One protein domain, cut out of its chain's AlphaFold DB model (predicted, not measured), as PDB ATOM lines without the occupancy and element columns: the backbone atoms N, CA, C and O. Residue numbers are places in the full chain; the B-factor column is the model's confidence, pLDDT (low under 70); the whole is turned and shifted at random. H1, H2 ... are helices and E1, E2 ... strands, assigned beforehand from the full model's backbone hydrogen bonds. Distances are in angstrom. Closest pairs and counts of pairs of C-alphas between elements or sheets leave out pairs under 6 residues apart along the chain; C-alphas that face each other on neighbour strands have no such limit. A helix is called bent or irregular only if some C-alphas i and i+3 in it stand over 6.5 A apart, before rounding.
ATOM      1  N   GLU A 303      28.905   6.700  42.949       47.66
ATOM      2  CA  GLU A 303      29.781   5.674  43.566       47.66
ATOM      3  C   GLU A 303      30.879   5.166  42.623       47.66
ATOM      4  O   GLU A 303      31.672   4.294  42.986       47.66
ATOM      5  N   VAL A 304      30.994   5.740  41.423       60.62
ATOM      6  CA  VAL A 304      32.198   5.543  40.622       60.62
ATOM      7  C   VAL A 304      33.318   6.275  41.341       60.62
ATOM      8  O   VAL A 304      33.371   7.505  41.351       60.62
ATOM      9  N   GLN A 305      34.221   5.515  41.960       67.94
ATOM     10  CA  GLN A 305      35.490   6.051  42.427       67.94
ATOM     11  C   GLN A 305      36.288   6.480  41.200       67.94
ATOM     12  O   GLN A 305      37.063   5.715  40.627       67.94
ATOM     13  N   LEU A 306      36.047   7.713  40.756       81.31
ATOM     14  CA  LEU A 306      36.823   8.302  39.688       81.31
ATOM     15  C   LEU A 306      38.276   8.374  40.157       81.31
ATOM     16  O   LEU A 306      38.544   8.763  41.302       81.31
ATOM     17  N   PRO A 307      39.227   8.003  39.291       83.56
ATOM     18  CA  PRO A 307      40.626   8.157  39.624       83.56
ATOM     19  C   PRO A 307      40.890   9.648  39.868       83.56
ATOM     20  O   PRO A 307      40.373  10.506  39.151       83.56
ATOM     21  N   GLN A 308      41.675   9.954  40.901       89.38
ATOM     22  CA  GLN A 308      42.032  11.323  41.292       89.38
ATOM     23  C   GLN A 308      43.049  11.904  40.295       89.38
ATOM     24  O   GLN A 308      44.226  12.081  40.605       89.38
ATOM     25  N   ILE A 309      42.601  12.123  39.059       90.19
ATOM     26  CA  ILE A 309      43.388  12.651  37.946       90.19
ATOM     27  C   ILE A 309      43.001  14.126  37.761       90.19
ATOM     28  O   ILE A 309      41.809  14.424  37.663       90.19
ATOM     29  N   PRO A 310      43.972  15.055  37.698       89.31
ATOM     30  CA  PRO A 310      43.697  16.457  37.401       89.31
ATOM     31  C   PRO A 310      42.969  16.633  36.061       89.31
ATOM     32  O   PRO A 310      43.275  15.935  35.089       89.31
ATOM     33  N   ASP A 311      42.032  17.581  36.016       90.81
ATOM     34  CA  ASP A 311      41.338  18.005  34.791       90.81
ATOM     35  C   ASP A 311      40.668  16.845  34.030       90.81
ATOM     36  O   ASP A 311      40.736  16.735  32.804       90.81
ATOM     37  N   LEU A 312      40.051  15.930  34.786       94.44
ATOM     38  CA  LEU A 312      39.373  14.748  34.265       94.44
ATOM     39  C   LEU A 312      37.953  15.076  33.786       94.44
ATOM     40  O   LEU A 312      37.084  15.460  34.568       94.44
ATOM     41  N   ILE A 313      37.691  14.842  32.503       92.44
ATOM     42  CA  ILE A 313      36.375  14.952  31.874       92.44
ATOM     43  C   ILE A 313      35.809  13.546  31.667       92.44
ATOM     44  O   ILE A 313      36.369  12.741  30.924       92.44
ATOM     45  N   LEU A 314      34.660  13.251  32.270       90.69
ATOM     46  CA  LEU A 314      33.915  12.023  31.992       90.69
ATOM     47  C   LEU A 314      32.896  12.265  30.873       90.69
ATOM     48  O   LEU A 314      31.991  13.092  31.005       90.69
ATOM     49  N   LEU A 315      33.013  11.520  29.777       89.00
ATOM     50  CA  LEU A 315      32.019  11.548  28.707       89.00
ATOM     51  C   LEU A 315      30.787  10.725  29.090       89.00
ATOM     52  O   LEU A 315      30.889   9.687  29.737       89.00
ATOM     53  N   LYS A 316      29.608  11.157  28.628       79.00
ATOM     54  CA  LYS A 316      28.345  10.431  28.857       79.00
ATOM     55  C   LYS A 316      28.212   9.162  28.012       79.00
ATOM     56  O   LYS A 316      27.495   8.247  28.394       79.00
ATOM     57  N   LYS A 317      28.858   9.129  26.845       82.56
ATOM     58  CA  LYS A 317      28.847   8.006  25.901       82.56
ATOM     59  C   LYS A 317      30.164   7.939  25.135       82.56
ATOM     60  O   LYS A 317      30.921   8.913  25.123       82.56
ATOM     61  N   TRP A 318      30.404   6.814  24.468       86.56
ATOM     62  CA  TRP A 318      31.512   6.685  23.527       86.56
ATOM     63  C   TRP A 318      31.389   7.724  22.390       86.56
ATOM     64  O   TRP A 318      30.283   7.918  21.877       86.56
ATOM     65  N   PRO A 319      32.471   8.417  21.990       85.75
ATOM     66  CA  PRO A 319      32.417   9.414  20.921       85.75
ATOM     67  C   PRO A 319      32.098   8.790  19.553       85.75
ATOM     68  O   PRO A 319      32.807   7.889  19.104       85.75
ATOM     69  N   ASP A 320      31.103   9.330  18.843       78.06
ATOM     70  CA  ASP A 320      30.613   8.784  17.560       78.06
ATOM     71  C   ASP A 320      31.690   8.775  16.442       78.06
ATOM     72  O   ASP A 320      31.612   7.988  15.500       78.06
ATOM     73  N   GLY A 321      32.734   9.609  16.560       76.75
ATOM     74  CA  GLY A 321      33.862   9.688  15.616       76.75
ATOM     75  C   GLY A 321      35.091   8.848  15.984       76.75
ATOM     76  O   GLY A 321      36.071   8.844  15.238       76.75
ATOM     77  N   LEU A 322      35.073   8.154  17.126       78.50
ATOM     78  CA  LEU A 322      36.198   7.350  17.600       78.50
ATOM     79  C   LEU A 322      35.981   5.882  17.212       78.50
ATOM     80  O   LEU A 322      35.526   5.060  18.007       78.50
ATOM     81  N   ALA A 323      36.246   5.559  15.947       72.31
ATOM     82  CA  ALA A 323      36.041   4.213  15.426       72.31
ATOM     83  C   ALA A 323      37.126   3.245  15.922       72.31
ATOM     84  O   ALA A 323      38.314   3.455  15.688       72.31
ATOM     85  N   LEU A 324      36.708   2.135  16.535       69.62
ATOM     86  CA  LEU A 324      37.561   0.956  16.673       69.62
ATOM     87  C   LEU A 324      37.713   0.341  15.273       69.62
ATOM     88  O   LEU A 324      36.723   0.035  14.609       69.62
ATOM     89  N   THR A 325      38.951   0.215  14.796       50.62
ATOM     90  CA  THR A 325      39.378   0.051  13.390       50.62
ATOM     91  C   THR A 325      38.851  -1.188  12.641       50.62
ATOM     92  O   THR A 325      39.195  -1.400  11.480       50.62
ATOM     93  N   ARG A 326      37.987  -2.012  13.248       52.34
ATOM     94  CA  ARG A 326      37.393  -3.213  12.632       52.34
ATOM     95  C   ARG A 326      35.904  -3.363  12.938       52.34
ATOM     96  O   ARG A 326      35.493  -4.376  13.503       52.34
ATOM     97  N   GLY A 327      35.107  -2.391  12.501       51.03
ATOM     98  CA  GLY A 327      33.662  -2.367  12.725       51.03
ATOM     99  C   GLY A 327      33.350  -2.015  14.177       51.03
ATOM    100  O   GLY A 327      33.955  -2.556  15.098       51.03
ATOM    101  N   GLN A 328      32.408  -1.102  14.390       55.53
ATOM    102  CA  GLN A 328      32.008  -0.574  15.704       55.53
ATOM    103  C   GLN A 328      31.277  -1.601  16.590       55.53
ATOM    104  O   GLN A 328      30.455  -1.254  17.432       55.53
ATOM    105  N   ASN A 329      31.554  -2.884  16.410       65.94
ATOM    106  CA  ASN A 329      30.902  -3.930  17.158       65.94
ATOM    107  C   ASN A 329      31.640  -4.072  18.482       65.94
ATOM    108  O   ASN A 329      32.629  -4.792  18.543       65.94
ATOM    109  N   PHE A 330      31.126  -3.384  19.509       72.56
ATOM    110  CA  PHE A 330      31.401  -3.619  20.933       72.56
ATOM    111  C   PHE A 330      31.024  -5.026  21.406       72.56
ATOM    112  O   PHE A 330      31.421  -5.460  22.488       72.56
ATOM    113  N   ASP A 331      30.394  -5.816  20.535       70.00
ATOM    114  CA  ASP A 331      30.692  -7.241  20.480       70.00
ATOM    115  C   ASP A 331      32.214  -7.470  20.408       70.00
ATOM    116  O   ASP A 331      32.964  -6.543  20.500       70.00
ATOM    117  N   ARG A 332      32.822  -8.639  20.290       77.44
ATOM    118  CA  ARG A 332      34.309  -8.757  20.374       77.44
ATOM    119  C   ARG A 332      35.024  -8.229  21.642       77.44
ATOM    120  O   ARG A 332      36.071  -8.801  21.891       77.44
ATOM    121  N   LEU A 333      34.546  -7.258  22.437       83.12
ATOM    122  CA  LEU A 333      35.196  -6.756  23.662       83.12
ATOM    123  C   LEU A 333      35.490  -7.899  24.633       83.12
ATOM    124  O   LEU A 333      36.553  -7.950  25.242       83.12
ATOM    125  N   VAL A 334      34.548  -8.833  24.712       89.38
ATOM    126  CA  VAL A 334      34.592 -10.071  25.483       89.38
ATOM    127  C   VAL A 334      33.913 -11.174  24.660       89.38
ATOM    128  O   VAL A 334      33.054 -10.898  23.816       89.38
ATOM    129  N   ALA A 335      34.304 -12.426  24.880       90.69
ATOM    130  CA  ALA A 335      33.567 -13.617  24.466       90.69
ATOM    131  C   ALA A 335      33.224 -14.496  25.679       90.69
ATOM    132  O   ALA A 335      33.774 -14.323  26.762       90.69
ATOM    133  N   ALA A 336      32.321 -15.460  25.498       90.12
ATOM    134  CA  ALA A 336      31.866 -16.319  26.592       90.12
ATOM    135  C   ALA A 336      32.986 -17.134  27.259       90.12
ATOM    136  O   ALA A 336      32.964 -17.346  28.467       90.12
ATOM    137  N   ASN A 337      34.013 -17.517  26.498       91.62
ATOM    138  CA  ASN A 337      35.193 -18.209  27.019       91.62
ATOM    139  C   ASN A 337      36.132 -17.314  27.850       91.62
ATOM    140  O   ASN A 337      37.095 -17.822  28.419       91.62
ATOM    141  N   ASP A 338      35.870 -16.007  27.924       94.69
ATOM    142  CA  ASP A 338      36.613 -15.087  28.783       94.69
ATOM    143  C   ASP A 338      36.038 -15.033  30.216       94.69
ATOM    144  O   ASP A 338      36.622 -14.372  31.076       94.69
ATOM    145  N   TYR A 339      34.937 -15.752  30.502       95.94
ATOM    146  CA  TYR A 339      34.407 -15.907  31.862       95.94
ATOM    147  C   TYR A 339      35.449 -16.602  32.758       95.94
ATOM    148  O   TYR A 339      35.886 -17.713  32.438       95.94
ATOM    149  N   PRO A 340      35.857 -16.013  33.899       96.25
ATOM    150  CA  PRO A 340      36.877 -16.622  34.747       96.25
ATOM    151  C   PRO A 340      36.408 -17.955  35.330       96.25
ATOM    152  O   PRO A 340      35.469 -18.005  36.120       96.25
ATOM    153  N   SER A 341      37.109 -19.041  35.003       93.50
ATOM    154  CA  SER A 341      36.743 -20.397  35.437       93.50
ATOM    155  C   SER A 341      36.633 -20.545  36.957       93.50
ATOM    156  O   SER A 341      35.777 -21.277  37.441       93.50
ATOM    157  N   ILE A 342      37.461 -19.831  37.727       94.06
ATOM    158  CA  ILE A 342      37.386 -19.849  39.195       94.06
ATOM    159  C   ILE A 342      36.151 -19.085  39.694       94.06
ATOM    160  O   ILE A 342      35.494 -19.565  40.607       94.06
ATOM    161  N   ALA A 343      35.802 -17.946  39.081       95.38
ATOM    162  CA  ALA A 343      34.577 -17.215  39.422       95.38
ATOM    163  C   ALA A 343      33.334 -18.057  39.105       95.38
ATOM    164  O   ALA A 343      32.441 -18.168  39.933       95.38
ATOM    165  N   MET A 344      33.338 -18.751  37.963       93.94
ATOM    166  CA  MET A 344      32.287 -19.702  37.594       93.94
ATOM    167  C   MET A 344      32.141 -20.833  38.625       93.94
ATOM    168  O   MET A 344      31.032 -21.124  39.050       93.94
ATOM    169  N   ARG A 345      33.248 -21.448  39.071       91.94
ATOM    170  CA  ARG A 345      33.228 -22.499  40.112       91.94
ATOM    171  C   ARG A 345      32.766 -22.000  41.481       91.94
ATOM    172  O   ARG A 345      32.307 -22.797  42.284       91.94
ATOM    173  N   GLN A 346      32.962 -20.715  41.758       95.12
ATOM    174  CA  GLN A 346      32.543 -20.060  42.997       95.12
ATOM    175  C   GLN A 346      31.164 -19.406  42.867       95.12
ATOM    176  O   GLN A 346      30.787 -18.642  43.749       95.12
ATOM    177  N   GLU A 347      30.451 -19.668  41.765       94.56
ATOM    178  CA  GLU A 347      29.124 -19.119  41.482       94.56
ATOM    179  C   GLU A 347      29.075 -17.582  41.576       94.56
ATOM    180  O   GLU A 347      28.089 -16.980  41.991       94.56
ATOM    181  N   GLN A 348      30.161 -16.926  41.170       95.94
ATOM    182  CA  GLN A 348      30.276 -15.473  41.174       95.94
ATOM    183  C   GLN A 348      29.739 -14.894  39.865       95.94
ATOM    184  O   GLN A 348      30.186 -15.275  38.779       95.94
ATOM    185  N   GLU A 349      28.833 -13.929  39.983       95.25
ATOM    186  CA  GLU A 349      28.273 -13.111  38.906       95.25
ATOM    187  C   GLU A 349      28.409 -11.620  39.252       95.25
ATOM    188  O   GLU A 349      28.664 -11.266  40.402       95.25
ATOM    189  N   GLY A 350      28.263 -10.737  38.263       93.00
ATOM    190  CA  GLY A 350      28.323  -9.293  38.499       93.00
ATOM    191  C   GLY A 350      28.587  -8.479  37.238       93.00
ATOM    192  O   GLY A 350      28.879  -9.025  36.176       93.00
ATOM    193  N   ALA A 351      28.473  -7.157  37.346       92.00
ATOM    194  CA  ALA A 351      28.637  -6.235  36.225       92.00
ATOM    195  C   ALA A 351      29.882  -5.360  36.400       92.00
ATOM    196  O   ALA A 351      30.105  -4.812  37.473       92.00
ATOM    197  N   VAL A 352      30.672  -5.214  35.336       93.81
ATOM    198  CA  VAL A 352      31.896  -4.409  35.315       93.81
ATOM    199  C   VAL A 352      31.753  -3.289  34.295       93.81
ATOM    200  O   VAL A 352      31.584  -3.534  33.099       93.81
ATOM    201  N   GLY A 353      31.845  -2.049  34.762       91.50
ATOM    202  CA  GLY A 353      31.890  -0.860  33.915       91.50
ATOM    203  C   GLY A 353      33.333  -0.437  33.684       91.50
ATOM    204  O   GLY A 353      34.069  -0.216  34.644       91.50
ATOM    205  N   LEU A 354      33.740  -0.301  32.424       93.69
ATOM    206  CA  LEU A 354      35.084   0.138  32.043       93.69
ATOM    207  C   LEU A 354      35.019   1.479  31.307       93.69
ATOM    208  O   LEU A 354      34.036   1.783  30.634       93.69
ATOM    209  N   ALA A 355      36.097   2.251  31.371       93.31
ATOM    210  CA  ALA A 355      36.303   3.419  30.527       93.31
ATOM    211  C   ALA A 355      37.730   3.475  29.994       93.31
ATOM    212  O   ALA A 355      38.682   3.108  30.678       93.31
ATOM    213  N   ALA A 356      37.864   3.963  28.765       94.06
ATOM    214  CA  ALA A 356      39.148   4.298  28.177       94.06
ATOM    215  C   ALA A 356      39.590   5.678  28.662       94.06
ATOM    216  O   ALA A 356      38.883   6.664  28.454       94.06
ATOM    217  N   LEU A 357      40.754   5.732  29.305       95.31
ATOM    218  CA  LEU A 357      41.417   6.961  29.704       95.31
ATOM    219  C   LEU A 357      42.255   7.476  28.538       95.31
ATOM    220  O   LEU A 357      43.161   6.791  28.066       95.31
ATOM    221  N   PHE A 358      41.976   8.698  28.113       95.31
ATOM    222  CA  PHE A 358      42.773   9.457  27.163       95.31
ATOM    223  C   PHE A 358      43.531  10.547  27.911       95.31
ATOM    224  O   PHE A 358      42.947  11.253  28.734       95.31
ATOM    225  N   GLY A 359      44.829  10.665  27.642       95.62
ATOM    226  CA  GLY A 359      45.658  11.716  28.220       95.62
ATOM    227  C   GLY A 359      45.385  13.093  27.596       95.62
ATOM    228  O   GLY A 359      44.630  13.197  26.625       95.62
ATOM    229  N   PRO A 360      46.060  14.153  28.080       96.25
ATOM    230  CA  PRO A 360      45.897  15.523  27.577       96.25
ATOM    231  C   PRO A 360      46.264  15.710  26.099       96.25
ATOM    232  O   PRO A 360      45.848  16.689  25.477       96.25
ATOM    233  N   ASP A 361      47.039  14.787  25.524       95.00
ATOM    234  CA  ASP A 361      47.375  14.743  24.096       95.00
ATOM    235  C   ASP A 361      46.308  14.026  23.246       95.00
ATOM    236  O   ASP A 361      46.480  13.855  22.037       95.00
ATOM    237  N   GLY A 362      45.208  13.604  23.874       93.50
ATOM    238  CA  GLY A 362      44.117  12.867  23.255       93.50
ATOM    239  C   GLY A 362      44.439  11.400  22.978       93.50
ATOM    240  O   GLY A 362      43.610  10.720  22.377       93.50
ATOM    241  N   LYS A 363      45.608  10.878  23.370       94.25
ATOM    242  CA  LYS A 363      45.958   9.472  23.129       94.25
ATOM    243  C   LYS A 363      45.461   8.577  24.246       94.25
ATOM    244  O   LYS A 363      45.446   8.963  25.412       94.25
ATOM    245  N   PHE A 364      45.095   7.355  23.879       94.00
ATOM    246  CA  PHE A 364      44.755   6.321  24.848       94.00
ATOM    247  C   PHE A 364      45.930   6.050  25.798       94.00
ATOM    248  O   PHE A 364      47.060   5.826  25.359       94.00
ATOM    249  N   SER A 365      45.637   6.030  27.094       93.38
ATOM    250  CA  SER A 365      46.586   5.781  28.173       93.38
ATOM    251  C   SER A 365      46.330   4.424  28.833       93.38
ATOM    252  O   SER A 365      47.207   3.561  28.795       93.38
ATOM    253  N   ASP A 366      45.128   4.203  29.377       93.81
ATOM    254  CA  ASP A 366      44.769   2.969  30.094       93.81
ATOM    255  C   ASP A 366      43.251   2.702  30.062       93.81
ATOM    256  O   ASP A 366      42.460   3.526  29.601       93.81
ATOM    257  N   LEU A 367      42.835   1.538  30.564       94.12
ATOM    258  CA  LEU A 367      41.463   1.255  30.969       94.12
ATOM    259  C   LEU A 367      41.302   1.398  32.478       94.12
ATOM    260  O   LEU A 367      42.012   0.759  33.257       94.12
ATOM    261  N   VAL A 368      40.283   2.155  32.863       94.81
ATOM    262  CA  VAL A 368      39.872   2.365  34.248       94.81
ATOM    263  C   VAL A 368      38.579   1.599  34.503       94.81
ATOM    264  O   VAL A 368      37.653   1.646  33.690       94.81
ATOM    265  N   ILE A 369      38.510   0.892  35.631       93.62
ATOM    266  CA  ILE A 369      37.263   0.304  36.123       93.62
ATOM    267  C   ILE A 369      36.456   1.432  36.754       93.62
ATOM    268  O   ILE A 369      36.861   1.996  37.765       93.62
ATOM    269  N   LEU A 370      35.336   1.783  36.128       89.88
ATOM    270  CA  LEU A 370      34.386   2.732  36.695       89.88
ATOM    271  C   LEU A 370      33.481   2.040  37.712       89.88
ATOM    272  O   LEU A 370      33.176   2.603  38.754       89.88
ATOM    273  N   ILE A 371      33.048   0.819  37.401       86.31
ATOM    274  CA  ILE A 371      32.072   0.083  38.205       86.31
ATOM    275  C   ILE A 371      32.640  -1.295  38.471       86.31
ATOM    276  O   ILE A 371      32.879  -2.054  37.531       86.31
ATOM    277  N   SER A 372      32.860  -1.581  39.749       90.38
ATOM    278  CA  SER A 372      33.251  -2.903  40.218       90.38
ATOM    279  C   SER A 372      32.029  -3.814  40.280       90.38
ATOM    280  O   SER A 372      30.945  -3.400  40.683       90.38
ATOM    281  N   SER A 373      32.233  -5.081  39.943       90.19
ATOM    282  CA  SER A 373      31.262  -6.153  40.169       90.19
ATOM    283  C   SER A 373      31.123  -6.551  41.642       90.19
ATOM    284  O   SER A 373      30.287  -7.391  41.966       90.19
ATOM    285  N   GLY A 374      31.973  -6.017  42.528       88.38
ATOM    286  CA  GLY A 374      32.161  -6.511  43.893       88.38
ATOM    287  C   GLY A 374      33.071  -7.743  43.977       88.38
ATOM    288  O   GLY A 374      33.360  -8.222  45.072       88.38
ATOM    289  N   VAL A 375      33.555  -8.250  42.835       93.94
ATOM    290  CA  VAL A 375      34.455  -9.403  42.741       93.94
ATOM    291  C   VAL A 375      35.686  -9.014  41.924       93.94
ATOM    292  O   VAL A 375      35.658  -9.004  40.695       93.94
ATOM    293  N   GLU A 376      36.812  -8.785  42.604       95.12
ATOM    294  CA  GLU A 376      38.084  -8.344  41.998       95.12
ATOM    295  C   GLU A 376      38.484  -9.171  40.762       95.12
ATOM    296  O   GLU A 376      38.952  -8.649  39.752       95.12
ATOM    297  N   ARG A 377      38.247 -10.487  40.800       94.88
ATOM    298  CA  ARG A 377      38.585 -11.383  39.689       94.88
ATOM    299  C   ARG A 377      37.748 -11.128  38.433       94.88
ATOM    300  O   ARG A 377      38.276 -11.289  37.333       94.88
ATOM    301  N   LEU A 378      36.466 -10.792  38.578       96.44
ATOM    302  CA  LEU A 378      35.601 -10.448  37.446       96.44
ATOM    303  C   LEU A 378      36.012  -9.093  36.857       96.44
ATOM    304  O   LEU A 378      36.065  -8.952  35.633       96.44
ATOM    305  N   ASP A 379      36.381  -8.140  37.715       96.31
ATOM    306  CA  ASP A 379      36.834  -6.804  37.314       96.31
ATOM    307  C   ASP A 379      38.136  -6.866  36.509       96.31
ATOM    308  O   ASP A 379      38.217  -6.366  35.382       96.31
ATOM    309  N   GLU A 380      39.144  -7.561  37.042       96.19
ATOM    310  CA  GLU A 380      40.431  -7.716  36.367       96.19
ATOM    311  C   GLU A 380      40.293  -8.559  35.092       96.19
ATOM    312  O   GLU A 380      40.933  -8.278  34.077       96.19
ATOM    313  N   ALA A 381      39.411  -9.564  35.079       96.50
ATOM    314  CA  ALA A 381      39.135 -10.333  33.869       96.50
ATOM    315  C   ALA A 381      38.513  -9.485  32.758       96.50
ATOM    316  O   ALA A 381      38.925  -9.624  31.601       96.50
ATOM    317  N   ALA A 382      37.571  -8.599  33.093       96.06
ATOM    318  CA  ALA A 382      36.989  -7.660  32.144       96.06
ATOM    319  C   ALA A 382      38.066  -6.718  31.591       96.06
ATOM    320  O   ALA A 382      38.276  -6.674  30.374       96.06
ATOM    321  N   ARG A 383      38.817  -6.043  32.474       96.00
ATOM    322  CA  ARG A 383      39.886  -5.106  32.092       96.00
ATOM    323  C   ARG A 383      40.932  -5.775  31.201       96.00
ATOM    324  O   ARG A 383      41.206  -5.303  30.094       96.00
ATOM    325  N   ARG A 384      41.475  -6.915  31.635       95.19
ATOM    326  CA  ARG A 384      42.493  -7.679  30.899       95.19
ATOM    327  C   ARG A 384      41.986  -8.164  29.547       95.19
ATOM    328  O   ARG A 384      42.734  -8.133  28.570       95.19
ATOM    329  N   THR A 385      40.741  -8.631  29.471       93.69
ATOM    330  CA  THR A 385      40.177  -9.138  28.214       93.69
ATOM    331  C   THR A 385      40.006  -8.023  27.198       93.69
ATOM    332  O   THR A 385      40.451  -8.184  26.060       93.69
ATOM    333  N   VAL A 386      39.445  -6.887  27.617       92.56
ATOM    334  CA  VAL A 386      39.276  -5.732  26.734       92.56
ATOM    335  C   VAL A 386      40.630  -5.210  26.266       92.56
ATOM    336  O   VAL A 386      40.814  -5.032  25.063       92.56
ATOM    337  N   LEU A 387      41.610  -5.056  27.166       91.62
ATOM    338  CA  LEU A 387      42.974  -4.683  26.777       91.62
ATOM    339  C   LEU A 387      43.549  -5.672  25.764       91.62
ATOM    340  O   LEU A 387      43.958  -5.267  24.685       91.62
ATOM    341  N   ARG A 388      43.530  -6.979  26.040       90.38
ATOM    342  CA  ARG A 388      44.081  -7.989  25.119       90.38
ATOM    343  C   ARG A 388      43.465  -7.909  23.720       90.38
ATOM    344  O   ARG A 388      44.170  -8.115  22.736       90.38
ATOM    345  N   ARG A 389      42.159  -7.653  23.626       87.12
ATOM    346  CA  ARG A 389      41.433  -7.664  22.351       87.12
ATOM    347  C   ARG A 389      41.497  -6.337  21.599       87.12
ATOM    348  O   ARG A 389      41.457  -6.367  20.375       87.12
ATOM    349  N   LEU A 390      41.614  -5.214  22.307       82.38
ATOM    350  CA  LEU A 390      41.585  -3.878  21.712       82.38
ATOM    351  C   LEU A 390      42.910  -3.117  21.769       82.38
ATOM    352  O   LEU A 390      42.998  -2.072  21.146       82.38
ATOM    353  N   GLN A 391      43.952  -3.583  22.462       75.06
ATOM    354  CA  GLN A 391      45.181  -2.792  22.651       75.06
ATOM    355  C   GLN A 391      45.844  -2.303  21.345       75.06
ATOM    356  O   GLN A 391      46.294  -1.154  21.344       75.06
ATOM    357  N   PRO A 392      45.916  -3.080  20.242       67.12
ATOM    358  CA  PRO A 392      46.449  -2.555  18.983       67.12
ATOM    359  C   PRO A 392      45.612  -1.391  18.436       67.12
ATOM    360  O   PRO A 392      46.171  -0.411  17.954       67.12
ATOM    361  N   ASP A 393      44.288  -1.479  18.570       78.00
ATOM    362  CA  ASP A 393      43.348  -0.470  18.086       78.00
ATOM    363  C   ASP A 393      43.312   0.751  19.021       78.00
ATOM    364  O   ASP A 393      43.365   1.886  18.558       78.00
ATOM    365  N   PHE A 394      43.323   0.546  20.342       82.69
ATOM    366  CA  PHE A 394      43.326   1.612  21.345       82.69
ATOM    367  C   PHE A 394      44.552   2.508  21.249       82.69
ATOM    368  O   PHE A 394      44.410   3.726  21.290       82.69
ATOM    369  N   LYS A 395      45.747   1.945  21.045       84.25
ATOM    370  CA  LYS A 395      46.964   2.756  20.872       84.25
ATOM    371  C   LYS A 395      46.935   3.629  19.613       84.25
ATOM    372  O   LYS A 395      47.672   4.609  19.552       84.25
ATOM    373  N   ALA A 396      46.108   3.283  18.626       86.12
ATOM    374  CA  ALA A 396      45.904   4.078  17.421       86.12
ATOM    375  C   ALA A 396      44.808   5.149  17.583       86.12
ATOM    376  O   ALA A 396      44.681   6.024  16.725       86.12
ATOM    377  N   LEU A 397      44.022   5.108  18.667       87.69
ATOM    378  CA  LEU A 397      42.964   6.080  18.914       87.69
ATOM    379  C   LEU A 397      43.538   7.428  19.351       87.69
ATOM    380  O   LEU A 397      44.336   7.522  20.286       87.69
ATOM    381  N   ILE A 398      43.051   8.480  18.696       90.81
ATOM    382  CA  ILE A 398      43.304   9.868  19.066       90.81
ATOM    383  C   ILE A 398      41.954  10.561  19.222       90.81
ATOM    384  O   ILE A 398      41.233  10.780  18.244       90.81
ATOM    385  N   LEU A 399      41.625  10.920  20.455       90.62
ATOM    386  CA  LEU A 399      40.449  11.694  20.798       90.62
ATOM    387  C   LEU A 399      40.719  13.184  20.549       90.62
ATOM    388  O   LEU A 399      41.589  13.791  21.165       90.62
ATOM    389  N   LYS A 400      39.964  13.783  19.626       92.31
ATOM    390  CA  LYS A 400      40.084  15.205  19.268       92.31
ATOM    391  C   LYS A 400      39.061  16.052  20.023       92.31
ATOM    392  O   LYS A 400      37.995  15.563  20.377       92.31
ATOM    393  N   GLY A 401      39.370  17.336  20.209       90.88
ATOM    394  CA  GLY A 401      38.455  18.316  20.810       90.88
ATOM    395  C   GLY A 401      38.542  18.445  22.332       90.88
ATOM    396  O   GLY A 401      37.814  19.248  22.902       90.88
ATOM    397  N   PHE A 402      39.449  17.704  22.976       90.31
ATOM    398  CA  PHE A 402      39.644  17.716  24.432       90.31
ATOM    399  C   PHE A 402      41.103  17.972  24.840       90.31
ATOM    400  O   PHE A 402      41.504  17.642  25.954       90.31
ATOM    401  N   SER A 403      41.908  18.552  23.940       88.00
ATOM    402  CA  SER A 403      43.327  18.828  24.181       88.00
ATOM    403  C   SER A 403      43.536  19.566  25.505       88.00
ATOM    404  O   SER A 403      42.846  20.546  25.785       88.00
ATOM    405  N   GLY A 404      44.498  19.101  26.300       92.75
ATOM    406  CA  GLY A 404      44.806  19.655  27.618       92.75
ATOM    407  C   GLY A 404      44.041  19.024  28.786       92.75
ATOM    408  O   GLY A 404      44.385  19.318  29.921       92.75
ATOM    409  N   ASN A 405      43.075  18.134  28.538       95.31
ATOM    410  CA  ASN A 405      42.299  17.471  29.590       95.31
ATOM    411  C   ASN A 405      42.499  15.957  29.551       95.31
ATOM    412  O   ASN A 405      42.657  15.370  28.480       95.31
ATOM    413  N   ASN A 406      42.423  15.312  30.712       95.81
ATOM    414  CA  ASN A 406      42.274  13.863  30.761       95.81
ATOM    415  C   ASN A 406      40.814  13.524  30.469       95.81
ATOM    416  O   ASN A 406      39.915  14.177  30.990       95.81
ATOM    417  N   VAL A 407      40.544  12.511  29.650       95.06
ATOM    418  CA  VAL A 407      39.168  12.163  29.276       95.06
ATOM    419  C   VAL A 407      38.896  10.694  29.530       95.06
ATOM    420  O   VAL A 407      39.633   9.838  29.057       95.06
ATOM    421  N   LEU A 408      37.802  10.388  30.224       95.00
ATOM    422  CA  LEU A 408      37.264   9.035  30.323       95.00
ATOM    423  C   LEU A 408      36.116   8.866  29.334       95.00
ATOM    424  O   LEU A 408      35.073   9.507  29.461       95.00
ATOM    425  N   ALA A 409      36.302   7.978  28.362       92.19
ATOM    426  CA  ALA A 409      35.242   7.549  27.459       92.19
ATOM    427  C   ALA A 409      34.681   6.198  27.937       92.19
ATOM    428  O   ALA A 409      35.419   5.206  27.919       92.19
ATOM    429  N   PRO A 410      33.408   6.124  28.368       90.88
ATOM    430  CA  PRO A 410      32.834   4.885  28.876       90.88
ATOM    431  C   PRO A 410      32.695   3.845  27.760       90.88
ATOM    432  O   PRO A 410      32.282   4.159  26.641       90.88
ATOM    433  N   LEU A 411      33.030   2.600  28.090       90.19
ATOM    434  CA  LEU A 411      32.758   1.417  27.281       90.19
ATOM    435  C   LEU A 411      31.436   0.773  27.734       90.19
ATOM    436  O   LEU A 411      30.984   1.022  28.854       90.19
ATOM    437  N   PRO A 412      30.823  -0.091  26.905       87.50
ATOM    438  CA  PRO A 412      29.703  -0.918  27.340       87.50
ATOM    439  C   PRO A 412      30.035  -1.744  28.583       87.50
ATOM    440  O   PRO A 412      31.139  -2.279  28.714       87.50
ATOM    441  N   VAL A 413      29.058  -1.869  29.480       89.62
ATOM    442  CA  VAL A 413      29.195  -2.651  30.716       89.62
ATOM    443  C   VAL A 413      29.265  -4.134  30.368       89.62
ATOM    444  O   VAL A 413      28.478  -4.621  29.560       89.62
ATOM    445  N   ILE A 414      30.187  -4.869  30.981       93.75
ATOM    446  CA  ILE A 414      30.292  -6.322  30.831       93.75
ATOM    447  C   ILE A 414      29.569  -6.969  32.009       93.75
ATOM    448  O   ILE A 414      29.976  -6.797  33.152       93.75
ATOM    449  N   GLU A 415      28.495  -7.704  31.742       93.88
ATOM    450  CA  GLU A 415      27.690  -8.385  32.755       93.88
ATOM    451  C   GLU A 415      27.961  -9.892  32.712       93.88
ATOM    452  O   GLU A 415      27.583 -10.584  31.767       93.88
ATOM    453  N   TRP A 416      28.631 -10.402  33.740       95.31
ATOM    454  CA  TRP A 416      28.924 -11.819  33.928       95.31
ATOM    455  C   TRP A 416      27.719 -12.502  34.576       95.31
ATOM    456  O   TRP A 416      27.321 -12.118  35.677       95.31
ATOM    457  N   LYS A 417      27.134 -13.501  33.907       94.81
ATOM    458  CA  LYS A 417      25.982 -14.272  34.403       94.81
ATOM    459  C   LYS A 417      26.251 -15.768  34.426       94.81
ATOM    460  O   LYS A 417      26.829 -16.321  33.489       94.81
ATOM    461  N   LEU A 418      25.734 -16.442  35.445       92.31
ATOM    462  CA  LEU A 418      25.604 -17.897  35.435       92.31
ATOM    463  C   LEU A 418      24.370 -18.308  34.615       92.31
ATOM    464  O   LEU A 418      23.389 -17.565  34.585       92.31
ATOM    465  N   PRO A 419      24.387 -19.467  33.937       90.00
ATOM    466  CA  PRO A 419      23.212 -19.957  33.229       90.00
ATOM    467  C   PRO A 419      22.095 -20.328  34.213       90.00
ATOM    468  O   PRO A 419      22.336 -21.021  35.201       90.00
ATOM    469  N   ARG A 420      20.862 -19.908  33.918       85.06
ATOM    470  CA  ARG A 420      19.654 -20.268  34.678       85.06
ATOM    471  C   ARG A 420      18.683 -21.057  33.796       85.06
ATOM    472  O   ARG A 420      18.746 -21.001  32.567       85.06
ATOM    473  N   ALA A 421      17.783 -21.823  34.410       78.38
ATOM    474  CA  ALA A 421      16.760 -22.556  33.665       78.38
ATOM    475  C   ALA A 421      15.842 -21.575  32.910       78.38
ATOM    476  O   ALA A 421      15.316 -20.640  33.507       78.38
ATOM    477  N   GLY A 422      15.659 -21.782  31.602       73.88
ATOM    478  CA  GLY A 422      14.852 -20.899  30.741       73.88
ATOM    479  C   GLY A 422      15.573 -19.642  30.231       73.88
ATOM    480  O   GLY A 422      14.993 -18.870  29.471       73.88
ATOM    481  N   GLU A 423      16.835 -19.447  30.605       71.94
ATOM    482  CA  GLU A 423      17.673 -18.327  30.173       71.94
ATOM    483  C   GLU A 423      18.546 -18.689  28.945       71.94
ATOM    484  O   GLU A 423      18.469 -19.814  28.437       71.94
ATOM    485  N   PRO A 424      19.322 -17.739  28.373       65.56
ATOM    486  CA  PRO A 424      20.152 -17.977  27.193       65.56
ATOM    487  C   PRO A 424      21.026 -19.233  27.284       65.56
ATOM    488  O   PRO A 424      21.479 -19.609  28.362       65.56
ATOM    489  N   GLN A 425      21.330 -19.828  26.122       80.62
ATOM    490  CA  GLN A 425      22.234 -20.978  26.034       80.62
ATOM    491  C   GLN A 425      23.543 -20.710  26.809       80.62
ATOM    492  O   GLN A 425      24.134 -19.634  26.638       80.62
ATOM    493  N   PRO A 426      24.008 -21.658  27.644       83.62
ATOM    494  CA  PRO A 426      25.310 -21.572  28.297       83.62
ATOM    495  C   PRO A 426      26.415 -21.267  27.285       83.62
ATOM    496  O   PRO A 426      26.394 -21.764  26.160       83.62
ATOM    497  N   GLY A 427      27.381 -20.435  27.671       83.94
ATOM    498  CA  GLY A 427      28.452 -20.020  26.764       83.94
ATOM    499  C   GLY A 427      28.010 -19.051  25.666       83.94
ATOM    500  O   GLY A 427      28.715 -18.882  24.670       83.94
ATOM    501  N   SER A 428      26.850 -18.409  25.819       87.38
ATOM    502  CA  SER A 428      26.414 -17.361  24.903       87.38
ATOM    503  C   SER A 428      26.923 -15.984  25.321       87.38
ATOM    504  O   SER A 428      27.249 -15.709  26.478       87.38
ATOM    505  N   LYS A 429      26.987 -15.099  24.329       87.88
ATOM    506  CA  LYS A 429      27.232 -13.677  24.519       87.88
ATOM    507  C   LYS A 429      26.135 -12.905  23.811       87.88
ATOM    508  O   LYS A 429      25.830 -13.213  22.658       87.88
ATOM    509  N   ARG A 430      25.563 -11.903  24.470       84.88
ATOM    510  CA  ARG A 430      24.524 -11.050  23.886       84.88
ATOM    511  C   ARG A 430      24.800  -9.598  24.218       84.88
ATOM    512  O   ARG A 430      25.168  -9.285  25.345       84.88
ATOM    513  N   TYR A 431      24.596  -8.724  23.247       80.12
ATOM    514  CA  TYR A 431      24.531  -7.297  23.500       80.12
ATOM    515  C   TYR A 431      23.073  -6.922  23.768       80.12
ATOM    516  O   TYR A 431      22.210  -7.164  22.924       80.12
ATOM    517  N   ARG A 432      22.770  -6.396  24.956       73.00
ATOM    518  CA  ARG A 432      21.417  -5.977  25.346       73.00
ATOM    519  C   ARG A 432      21.517  -4.750  26.243       73.00
ATOM    520  O   ARG A 432      22.274  -4.761  27.204       73.00
ATOM    521  N   ASN A 433      20.753  -3.703  25.938       66.94
ATOM    522  CA  ASN A 433      20.648  -2.489  26.763       66.94
ATOM    523  C   ASN A 433      22.006  -1.828  27.088       66.94
ATOM    524  O   ASN A 433      22.261  -1.463  28.231       66.94
ATOM    525  N   GLY A 434      22.919  -1.730  26.112       71.38
ATOM    526  CA  GLY A 434      24.251  -1.147  26.341       71.38
ATOM    527  C   GLY A 434      25.199  -2.028  27.163       71.38
ATOM    528  O   GLY A 434      26.279  -1.580  27.550       71.38
ATOM    529  N   ARG A 435      24.801  -3.276  27.439       83.19
ATOM    530  CA  ARG A 435      25.580  -4.259  28.185       83.19
ATOM    531  C   ARG A 435      25.955  -5.440  27.307       83.19
ATOM    532  O   ARG A 435      25.177  -5.897  26.471       83.19
ATOM    533  N   ILE A 436      27.142  -5.967  27.546       89.12
ATOM    534  CA  ILE A 436      27.612  -7.232  27.005       89.12
ATOM    535  C   ILE A 436      27.351  -8.275  28.075       89.12
ATOM    536  O   ILE A 436      28.105  -8.384  29.036       89.12
ATOM    537  N   ILE A 437      26.273  -9.030  27.907       90.94
ATOM    538  CA  ILE A 437      25.921 -10.127  28.799       90.94
ATOM    539  C   ILE A 437      26.707 -11.356  28.361       90.94
ATOM    540  O   ILE A 437      26.628 -11.789  27.206       90.94
ATOM    541  N   VAL A 438      27.472 -11.904  29.294       93.38
ATOM    542  CA  VAL A 438      28.369 -13.033  29.096       93.38
ATOM    543  C   VAL A 438      27.902 -14.154  30.004       93.38
ATOM    544  O   VAL A 438      28.109 -14.113  31.217       93.38
ATOM    545  N   THR A 439      27.251 -15.153  29.416       93.69
ATOM    546  CA  THR A 439      26.752 -16.303  30.166       93.69
ATOM    547  C   THR A 439      27.840 -17.363  30.245       93.69
ATOM    548  O   THR A 439      28.364 -17.798  29.216       93.69
ATOM    549  N   ALA A 440      28.174 -17.796  31.461       92.12
ATOM    550  CA  ALA A 440      29.168 -18.835  31.685       92.12
ATOM    551  C   ALA A 440      28.827 -20.105  30.887       92.12
ATOM    552  O   ALA A 440      27.668 -20.525  30.798       92.12
TER     553      ALA A 440
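Overview. This is residues 303 to 440 of the 463 residues of the protein "TonB_C domain-containing protein" of Sphingorhabdus sp. YGSMI21 (UniProt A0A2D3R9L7). A long, strongly twisted sheet of seven strands has the one long helix, H2, packed over E2, E3 and E5, while the short helix H1 sits near the end of the model away from E1. The long strand E2 runs through the middle, with E3 on one side and E4 and E5 one after the other on its other side; E1 extends the sheet beside E4, and E7 and E6 beside E5. The printed part has 138 residues, with two named helices and seven named strands, which follow along the chain as E1, then H1, then E2 and E3, then H2, then E4, E5, E6 and E7; the neighbour pairs E1 and E4 and E5 and E7 are parallel, the other neighbour pairs are antiparallel, and E2 has three neighbours. The class is mixed, helices and strands, with 63 residues, under half, in named elements. The whole is compact, with a radius of gyration of the C-alphas of 15.4 A, yet elongated, spanning 50 by 31 by 24 A.

Arrangement. E1, residues 312 to 314, is an edge strand, parallel to E4, residues 406 to 410, with N 313 and O 406 2.8 A apart. H1, residues 341 to 345, is only just not on the sheet, with 4 pairs of C-alphas within 10 A. E2, residues 350 to 358, forms a hairpin with E3, residues 364 to 371, with N 357 and O 366 2.8 A apart. Its pairing is staggered: on the other side from E3 it is antiparallel to E4, N 356 to O 409 2.9 A, and to E5, residues 413 to 417, N 352 to O 414 2.8 A. H2, residues 376 to 394, is on the sheet; its closest C-alphas to E2 are those of Val 352 and Asp 379, 5.8 A. H1 and H2 are close but not clearly touching, the C-alphas of Ala 343 and Arg 377 being closest at 7.1 A. E4 runs on into E5 across a break of 2 residues, at 42 degrees. E7, residues 435 to 439, is parallel to E5, N 415 to O 436 2.8 A, and forms a hairpin with E6, residues 429 to 432, N 437 to O 430 2.8 A. Every O i to N i+4 pair is within hydrogen-bond range in H1, and 13 of 15 in H2.

Along the chain. E1 begins at C-alpha 312, (39.373, 14.748, 34.265). E2 is 26.2 A long, E3 19.4 A, E4 13.2 A, E5 12.6 A and E7 12.3 A; E1, H1 and E6 are shorter. H2 begins at C-alpha 376, (38.084, -8.344, 41.998), and is 23.5 A long, with a kink of 43 degrees near residue 388; it is irregular, C-alphas 389 and 392 being 7.9 A apart. E7 ends at C-alpha 439, (26.752, -16.303, 30.166).

Size, cuts and confidence. The C-alphas farthest apart, those of Gly 404 and Ala 421, are 51.0 A apart. The printed part has no cut. The links E1 to H1, H2 to E4 and E5 to E6 are long. Mean pLDDT of the printed part is 86.8, with residues 303 to 305, 324 to 329, 392, 424 and 433 under 70.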